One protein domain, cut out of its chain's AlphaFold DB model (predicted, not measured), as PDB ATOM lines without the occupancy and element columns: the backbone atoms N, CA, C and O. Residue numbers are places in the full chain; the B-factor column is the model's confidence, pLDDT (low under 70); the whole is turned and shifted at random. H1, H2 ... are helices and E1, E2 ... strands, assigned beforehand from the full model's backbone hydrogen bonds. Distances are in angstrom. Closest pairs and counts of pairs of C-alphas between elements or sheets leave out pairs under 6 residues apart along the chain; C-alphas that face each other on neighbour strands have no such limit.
ATOM      1  N   GLU A  43     -23.562  17.959 -29.790       79.69
ATOM      2  CA  GLU A  43     -24.730  17.652 -28.952       79.69
ATOM      3  C   GLU A  43     -25.801  18.752 -28.972       79.69
ATOM      4  O   GLU A  43     -26.975  18.472 -28.771       79.69
ATOM      5  N   ASN A  44     -25.410  19.991 -29.280       85.62
ATOM      6  CA  ASN A  44     -26.307  21.144 -29.288       85.62
ATOM      7  C   ASN A  44     -26.941  21.394 -30.664       85.62
ATOM      8  O   ASN A  44     -27.609  22.409 -30.845       85.62
ATOM      9  N   ILE A  45     -26.709  20.516 -31.645       86.00
ATOM     10  CA  ILE A  45     -27.255  20.643 -32.998       86.00
ATOM     11  C   ILE A  45     -27.949  19.342 -33.383       86.00
ATOM     12  O   ILE A  45     -27.306  18.302 -33.524       86.00
ATOM     13  N   LEU A  46     -29.249  19.434 -33.645       90.00
ATOM     14  CA  LEU A  46     -30.029  18.371 -34.261       90.00
ATOM     15  C   LEU A  46     -30.167  18.655 -35.756       90.00
ATOM     16  O   LEU A  46     -30.661  19.710 -36.144       90.00
ATOM     17  N   LEU A  47     -29.735  17.713 -36.592       88.81
ATOM     18  CA  LEU A  47     -29.963  17.761 -38.035       88.81
ATOM     19  C   LEU A  47     -31.246  16.998 -38.363       88.81
ATOM     20  O   LEU A  47     -31.407  15.855 -37.944       88.81
ATOM     21  N   GLU A  48     -32.130  17.630 -39.122       90.44
ATOM     22  CA  GLU A  48     -33.381  17.062 -39.625       90.44
ATOM     23  C   GLU A  48     -33.250  16.770 -41.139       90.44
ATOM     24  O   GLU A  48     -32.167  16.435 -41.639       90.44
ATOM     25  N   ALA A  49     -34.365  16.849 -41.868       87.81
ATOM     26  CA  ALA A  49     -34.453  16.520 -43.284       87.81
ATOM     27  C   ALA A  49     -33.588  17.430 -44.173       87.81
ATOM     28  O   ALA A  49     -33.362  18.609 -43.880       87.81
ATOM     29  N   VAL A  50     -33.143  16.865 -45.296       92.69
ATOM     30  CA  VAL A  50     -32.497  17.614 -46.378       92.69
ATOM     31  C   VAL A  50     -33.531  18.531 -47.024       92.69
ATOM     32  O   VAL A  50     -34.614  18.093 -47.395       92.69
ATOM     33  N   VAL A  51     -33.177  19.807 -47.136       91.31
ATOM     34  CA  VAL A  51     -33.979  20.856 -47.775       91.31
ATOM     35  C   VAL A  51     -33.466  21.129 -49.186       91.31
ATOM     36  O   VAL A  51     -34.260  21.365 -50.088       91.31
ATOM     37  N   ALA A  52     -32.147  21.082 -49.391       86.94
ATOM     38  CA  ALA A  52     -31.532  21.278 -50.703       86.94
ATOM     39  C   ALA A  52     -30.206  20.515 -50.820       86.94
ATOM     40  O   ALA A  52     -29.581  20.186 -49.817       86.94
ATOM     41  N   VAL A  53     -29.747  20.277 -52.048       90.00
ATOM     42  CA  VAL A  53     -28.438  19.672 -52.343       90.00
ATOM     43  C   VAL A  53     -27.617  20.662 -53.164       90.00
ATOM     44  O   VAL A  53     -28.152  21.364 -54.017       90.00
ATOM     45  N   PHE A  54     -26.318  20.738 -52.895       85.19
ATOM     46  CA  PHE A  54     -25.354  21.516 -53.667       85.19
ATOM     47  C   PHE A  54     -24.154  20.642 -54.059       85.19
ATOM     48  O   PHE A  54     -24.005  19.521 -53.586       85.19
ATOM     49  N   ALA A  55     -23.279  21.154 -54.931       83.44
ATOM     50  CA  ALA A  55     -22.251  20.360 -55.617       83.44
ATOM     51  C   ALA A  55     -21.429  19.408 -54.724       83.44
ATOM     52  O   ALA A  55     -21.116  18.297 -55.133       83.44
ATOM     53  N   VAL A  56     -21.077  19.837 -53.507       86.25
ATOM     54  CA  VAL A  56     -20.223  19.072 -52.582       86.25
ATOM     55  C   VAL A  56     -20.892  18.926 -51.209       86.25
ATOM     56  O   VAL A  56     -20.220  18.862 -50.183       86.25
ATOM     57  N   GLY A  57     -22.225  18.936 -51.146       88.31
ATOM     58  CA  GLY A  57     -22.929  18.829 -49.871       88.31
ATOM     59  C   GLY A  57     -24.428  19.076 -49.941       88.31
ATOM     60  O   GLY A  57     -25.032  19.102 -51.006       88.31
ATOM     61  N   ASP A  58     -25.044  19.243 -48.783       89.44
ATOM     62  CA  ASP A  58     -26.484  19.394 -48.627       89.44
ATOM     63  C   ASP A  58     -26.832  20.482 -47.608       89.44
ATOM     64  O   ASP A  58     -26.071  20.800 -46.699       89.44
ATOM     65  N   VAL A  59     -27.988  21.110 -47.784       88.81
ATOM     66  CA  VAL A  59     -28.596  22.003 -46.803       88.81
ATOM     67  C   VAL A  59     -29.681  21.220 -46.094       88.81
ATOM     68  O   VAL A  59     -30.593  20.698 -46.734       88.81
ATOM     69  N   ARG A  60     -29.603  21.158 -44.771       90.31
ATOM     70  CA  ARG A  60     -30.576  20.471 -43.924       90.31
ATOM     71  C   ARG A  60     -31.315  21.461 -43.055       90.31
ATOM     72  O   ARG A  60     -30.729  22.432 -42.584       90.31
ATOM     73  N   LYS A  61     -32.582  21.179 -42.778       89.88
ATOM     74  CA  LYS A  61     -33.254  21.799 -41.640       89.88
ATOM     75  C   LYS A  61     -32.597  21.267 -40.367       89.88
ATOM     76  O   LYS A  61     -32.180  20.111 -40.321       89.88
ATOM     77  N   GLY A  62     -32.467  22.095 -39.346       91.38
ATOM     78  CA  GLY A  62     -31.913  21.685 -38.067       91.38
ATOM     79  C   GLY A  62     -32.452  22.515 -36.918       91.38
ATOM     80  O   GLY A  62     -33.159  23.502 -37.118       91.38
ATOM     81  N   LYS A  63     -32.104  22.100 -35.704       91.06
ATOM     82  CA  LYS A  63     -32.406  22.815 -34.465       91.06
ATOM     83  C   LYS A  63     -31.132  23.005 -33.661       91.06
ATOM     84  O   LYS A  63     -30.367  22.055 -33.486       91.06
ATOM     85  N   ILE A  64     -30.922  24.220 -33.174       90.50
ATOM     86  CA  ILE A  64     -29.837  24.564 -32.257       90.50
ATOM     87  C   ILE A  64     -30.416  24.701 -30.852       90.50
ATOM     88  O   ILE A  64     -31.412  25.393 -30.652       90.50
ATOM     89  N   TYR A  65     -29.759  24.069 -29.885       88.75
ATOM     90  CA  TYR A  65     -30.113  24.137 -28.472       88.75
ATOM     91  C   TYR A  65     -29.117  25.031 -27.736       88.75
ATOM     92  O   TYR A  65     -27.925  24.720 -27.638       88.75
ATOM     93  N   VAL A  66     -29.614  26.147 -27.209       85.69
ATOM     94  CA  VAL A  66     -28.852  27.066 -26.360       85.69
ATOM     95  C   VAL A  66     -29.409  26.964 -24.945       85.69
ATOM     96  O   VAL A  66     -30.620  26.913 -24.749       85.69
ATOM     97  N   LYS A  67     -28.530  26.893 -23.939       83.62
ATOM     98  CA  LYS A  67     -28.958  26.772 -22.539       83.62
ATOM     99  C   LYS A  67     -29.875  27.938 -22.165       83.62
ATOM    100  O   LYS A  67     -29.466  29.084 -22.299       83.62
ATOM    101  N   GLY A  68     -31.066  27.623 -21.658       86.44
ATOM    102  CA  GLY A  68     -32.034  28.624 -21.201       86.44
ATOM    103  C   GLY A  68     -32.847  29.292 -22.311       86.44
ATOM    104  O   GLY A  68     -33.564  30.242 -22.022       86.44
ATOM    105  N   HIS A  69     -32.757  28.811 -23.554       88.06
ATOM    106  CA  HIS A  69     -33.547  29.317 -24.671       88.06
ATOM    107  C   HIS A  69     -34.306  28.186 -25.366       88.06
ATOM    108  O   HIS A  69     -33.853  27.039 -25.390       88.06
ATOM    109  N   GLU A  70     -35.442  28.541 -25.965       90.38
ATOM    110  CA  GLU A  70     -36.180  27.647 -26.855       90.38
ATOM    111  C   GLU A  70     -35.316  27.225 -28.059       90.38
ATOM    112  O   GLU A  70     -34.466  28.003 -28.515       90.38
ATOM    113  N   PRO A  71     -35.508  26.006 -28.598       91.06
ATOM    114  CA  PRO A  71     -34.741  25.523 -29.736       91.06
ATOM    115  C   PRO A  71     -34.918  26.420 -30.962       91.06
ATOM    116  O   PRO A  71     -36.031  26.673 -31.422       91.06
ATOM    117  N   ILE A  72     -33.801  26.845 -31.547       90.75
ATOM    118  CA  ILE A  72     -33.805  27.721 -32.719       90.75
ATOM    119  C   ILE A  72     -33.768  26.855 -33.974       90.75
ATOM    120  O   ILE A  72     -32.827  26.085 -34.177       90.75
ATOM    121  N   VAL A  73     -34.783  26.983 -34.829       91.06
ATOM    122  CA  VAL A  73     -34.820  26.306 -36.131       91.06
ATOM    123  C   VAL A  73     -33.885  27.021 -37.102       91.06
ATOM    124  O   VAL A  73     -33.963  28.235 -37.269       91.06
ATOM    125  N   VAL A  74     -33.010  26.265 -37.759       92.00
ATOM    126  CA  VAL A  74     -31.970  26.793 -38.649       92.00
ATOM    127  C   VAL A  74     -31.843  25.971 -39.929       92.00
ATOM    128  O   VAL A  74     -32.270  24.817 -39.997       92.00
ATOM    129  N   ALA A  75     -31.192  26.555 -40.934       89.94
ATOM    130  CA  ALA A  75     -30.653  25.827 -42.076       89.94
ATOM    131  C   ALA A  75     -29.163  25.530 -41.838       89.94
ATOM    132  O   ALA A  75     -28.394  26.420 -41.477       89.94
ATOM    133  N   VAL A  76     -28.744  24.285 -42.054       90.44
ATOM    134  CA  VAL A  76     -27.368  23.830 -41.845       90.44
ATOM    135  C   VAL A  76     -26.792  23.350 -43.169       90.44
ATOM    136  O   VAL A  76     -27.237  22.338 -43.705       90.44
ATOM    137  N   LYS A  77     -25.785  24.061 -43.689       89.31
ATOM    138  CA  LYS A  77     -24.975  23.595 -44.821       89.31
ATOM    139  C   LYS A  77     -24.000  22.525 -44.318       89.31
ATOM    140  O   LYS A  77     -23.131  22.813 -43.495       89.31
ATOM    141  N   THR A  78     -24.135  21.303 -44.807       87.75
ATOM    142  CA  THR A  78     -23.284  20.158 -44.482       87.75
ATOM    143  C   THR A  78     -22.462  19.736 -45.693       87.75
ATOM    144  O   THR A  78     -22.955  19.675 -46.811       87.75
ATOM    145  N   VAL A  79     -21.175  19.461 -45.470       88.19
ATOM    146  CA  VAL A  79     -20.239  18.960 -46.487       88.19
ATOM    147  C   VAL A  79     -19.695  17.622 -45.982       88.19
ATOM    148  O   VAL A  79     -18.892  17.614 -45.042       88.19
ATOM    149  N   PRO A  80     -20.171  16.482 -46.510       83.56
ATOM    150  CA  PRO A  80     -19.695  15.174 -46.090       83.56
ATOM    151  C   PRO A  80     -18.337  14.837 -46.720       83.56
ATOM    152  O   PRO A  80     -17.977  15.306 -47.796       83.56
ATOM    153  N   GLY A  81     -17.595  13.945 -46.063       80.50
ATOM    154  CA  GLY A  81     -16.365  13.377 -46.612       80.50
ATOM    155  C   GLY A  81     -15.098  14.194 -46.345       80.50
ATOM    156  O   GLY A  81     -15.056  15.086 -45.500       80.50
ATOM    157  N   ARG A  82     -14.007  13.789 -47.006       76.94
ATOM    158  CA  ARG A  82     -12.654  14.358 -46.834       76.94
ATOM    159  C   ARG A  82     -11.918  14.556 -48.164       76.94
ATOM    160  O   ARG A  82     -10.687  14.618 -48.162       76.94
ATOM    161  N   THR A  83     -12.654  14.601 -49.275       81.94
ATOM    162  CA  THR A  83     -12.073  14.840 -50.602       81.94
ATOM    163  C   THR A  83     -11.460  16.243 -50.675       81.94
ATOM    164  O   THR A  83     -11.685  17.077 -49.790       81.94
ATOM    165  N   VAL A  84     -10.645  16.502 -51.699       84.38
ATOM    166  CA  VAL A  84      -9.999  17.812 -51.882       84.38
ATOM    167  C   VAL A  84     -11.060  18.896 -52.085       84.38
ATOM    168  O   VAL A  84     -11.001  19.949 -51.453       84.38
ATOM    169  N   GLU A  85     -12.098  18.579 -52.850       83.12
ATOM    170  CA  GLU A  85     -13.233  19.452 -53.148       83.12
ATOM    171  C   GLU A  85     -14.040  19.744 -51.878       83.12
ATOM    172  O   GLU A  85     -14.402  20.890 -51.620       83.12
ATOM    173  N   ALA A  86     -14.269  18.730 -51.031       78.75
ATOM    174  CA  ALA A  86     -14.959  18.897 -49.753       78.75
ATOM    175  C   ALA A  86     -14.171  19.810 -48.805       78.75
ATOM    176  O   ALA A  86     -14.743  20.702 -48.178       78.75
ATOM    177  N   LYS A  87     -12.844  19.637 -48.726       82.06
ATOM    178  CA  LYS A  87     -11.978  20.511 -47.921       82.06
ATOM    179  C   LYS A  87     -12.010  21.950 -48.425       82.06
ATOM    180  O   LYS A  87     -12.185  22.857 -47.613       82.06
ATOM    181  N   GLN A  88     -11.879  22.155 -49.736       83.81
ATOM    182  CA  GLN A  88     -11.950  23.487 -50.332       83.81
ATOM    183  C   GLN A  88     -13.309  24.133 -50.051       83.81
ATOM    184  O   GLN A  88     -13.371  25.272 -49.595       83.81
ATOM    185  N   LYS A  89     -14.399  23.368 -50.186       84.62
ATOM    186  CA  LYS A  89     -15.741  23.875 -49.904       84.62
ATOM    187  C   LYS A  89     -15.931  24.263 -48.439       84.62
ATOM    188  O   LYS A  89     -16.566  25.277 -48.162       84.62
ATOM    189  N   VAL A  90     -15.369  23.499 -47.500       84.31
ATOM    190  CA  VAL A  90     -15.361  23.869 -46.075       84.31
ATOM    191  C   VAL A  90     -14.600  25.177 -45.854       84.31
ATOM    192  O   VAL A  90     -15.079  26.027 -45.107       84.31
ATOM    193  N   VAL A  91     -13.455  25.378 -46.512       84.12
ATOM    194  CA  VAL A  91     -12.702  26.643 -46.433       84.12
ATOM    195  C   VAL A  91     -13.543  27.815 -46.942       84.12
ATOM    196  O   VAL A  91     -13.610  28.844 -46.268       84.12
ATOM    197  N   ASP A  92     -14.222  27.655 -48.076       82.69
ATOM    198  CA  ASP A  92     -15.072  28.704 -48.649       82.69
ATOM    199  C   ASP A  92     -16.258  29.036 -47.732       82.69
ATOM    200  O   ASP A  92     -16.522  30.207 -47.460       82.69
ATOM    201  N   LEU A  93     -16.923  28.015 -47.174       81.38
ATOM    202  CA  LEU A  93     -17.999  28.205 -46.195       81.38
ATOM    203  C   LEU A  93     -17.499  28.925 -44.939       81.38
ATOM    204  O   LEU A  93     -18.192  29.791 -44.412       81.38
ATOM    205  N   MET A  94     -16.289  28.623 -44.463       83.12
ATOM    206  CA  MET A  94     -15.705  29.324 -43.316       83.12
ATOM    207  C   MET A  94     -15.403  30.796 -43.626       83.12
ATOM    208  O   MET A  94     -15.541  31.636 -42.737       83.12
ATOM    209  N   ARG A  95     -15.016  31.131 -44.865       79.94
ATOM    210  CA  ARG A  95     -14.864  32.532 -45.301       79.94
ATOM    211  C   ARG A  95     -16.212  33.250 -45.322       79.94
ATOM    212  O   ARG A  95     -16.304  34.344 -44.776       79.94
ATOM    213  N   GLU A  96     -17.250  32.610 -45.863       77.75
ATOM    214  CA  GLU A  96     -18.630  33.120 -45.846       77.75
ATOM    215  C   GLU A  96     -19.094  33.391 -44.403       77.75
ATOM    216  O   GLU A  96     -19.549  34.488 -44.090       77.75
ATOM    217  N   CYS A  97     -18.874  32.442 -43.487       79.69
ATOM    218  CA  CYS A  97     -19.254  32.578 -42.076       79.69
ATOM    219  C   CYS A  97     -18.562  33.753 -41.372       79.69
ATOM    220  O   CYS A  97     -19.162  34.376 -40.500       79.69
ATOM    221  N   ARG A  98     -17.310  34.074 -41.731       80.38
ATOM    222  CA  ARG A  98     -16.597  35.225 -41.150       80.38
ATOM    223  C   ARG A  98     -17.281  36.543 -41.493       80.38
ATOM    224  O   ARG A  98     -17.396  37.380 -40.609       80.38
ATOM    225  N   LEU A  99     -17.756  36.683 -42.729       79.50
ATOM    226  CA  LEU A  99     -18.500  37.862 -43.170       79.50
ATOM    227  C   LEU A  99     -19.888  37.899 -42.530       79.50
ATOM    228  O   LEU A  99     -20.272  38.900 -41.937       79.50
ATOM    229  N   LEU A 100     -20.623  36.785 -42.588       76.75
ATOM    230  CA  LEU A 100     -21.990  36.723 -42.063       76.75
ATOM    231  C   LEU A 100     -22.067  36.962 -40.547       76.75
ATOM    232  O   LEU A 100     -23.092  37.423 -40.062       76.75
ATOM    233  N   ARG A 101     -20.995  36.685 -39.793       75.94
ATOM    234  CA  ARG A 101     -20.932  36.946 -38.345       75.94
ATOM    235  C   ARG A 101     -21.037  38.433 -37.994       75.94
ATOM    236  O   ARG A 101     -21.421  38.756 -36.875       75.94
ATOM    237  N   GLU A 102     -20.676  39.314 -38.917       79.31
ATOM    238  CA  GLU A 102     -20.683  40.766 -38.711       79.31
ATOM    239  C   GLU A 102     -21.950  41.426 -39.277       79.31
ATOM    240  O   GLU A 102     -22.197  42.605 -39.033       79.31
TER     241      GLU A 102
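This is residues 43 to 102 of the 169 residues of the protein "Protein kinase domain-containing protein" of Strongylus vulgaris (UniProt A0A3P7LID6). A narrow, strongly twisted sheet of three antiparallel strands, E1, E2 and E3, makes the body, and one helix, H1, starts beyond the end of E3 and folds back away from the sheet, so that sheet and helix open as a loose V. H1 only grazes the sheet with residues 86 to 93, and residues 94 to 102 stand free and stick out as an arm. The 60 printed residues hold three named strands and one named helix in the order E1 E2 E3 H1, a mixed class of helices and strands, with the sheet order E1 - E2 - E3. The whole is only just loose, close to compact, with a radius of gyration of the C-alphas of 12.9 A and spans of 39 by 28 by 19 A.

E1, residues 45 to 54, is an edge strand and bends by 81 degrees at residue 49. E2, residues 57 to 64, is the inner strand and bends by 64 degrees at residue 61. E1 and E2 form a hairpin, antiparallel with 152 degrees between their directions; N 48 and O 61 are within hydrogen-bond range at 2.8 A, as are N 59 and O 52 at 2.7 A. E3, residues 72 to 78, is the other edge strand and forms a hairpin with E2, antiparallel at 157 degrees; N 62 and O 74 are 2.8 A apart and N 76 and O 60 also 2.8 A, within hydrogen-bond range. The three strands make a meander, each the antiparallel neighbour of the one before. H1, residues 84 to 100, is on the sheet but only grazes it. E3 and H1 are near each other, with 5 pairs of C-alphas within 10 A. The closest C-alphas of E2 and H1 are those of Gly 57 and Ala 86, 8.0 A apart. In H1 every O i to N i+4 pair is within hydrogen-bond range.

E1 begins at C-alpha 45, (-27.255, 20.643, -32.998), and is 20.8 A long from first to last C-alpha. E2 measures 19.8 A and E3 17.5 A. H1 measures 24.5 A, from C-alpha 84 at (-9.999, 17.812, -51.882) to C-alpha 100 at (-21.990, 36.723, -42.063).

The two C-alphas farthest apart are those of Gly 68 and Val 84, at 39.3 A. The links E1 to E2 and E3 to H1 are tight, and the link E2 to E3, with 7 residues, is short. The printed part has no cut. Its mean pLDDT is 85.7, and no printed residue is under 70.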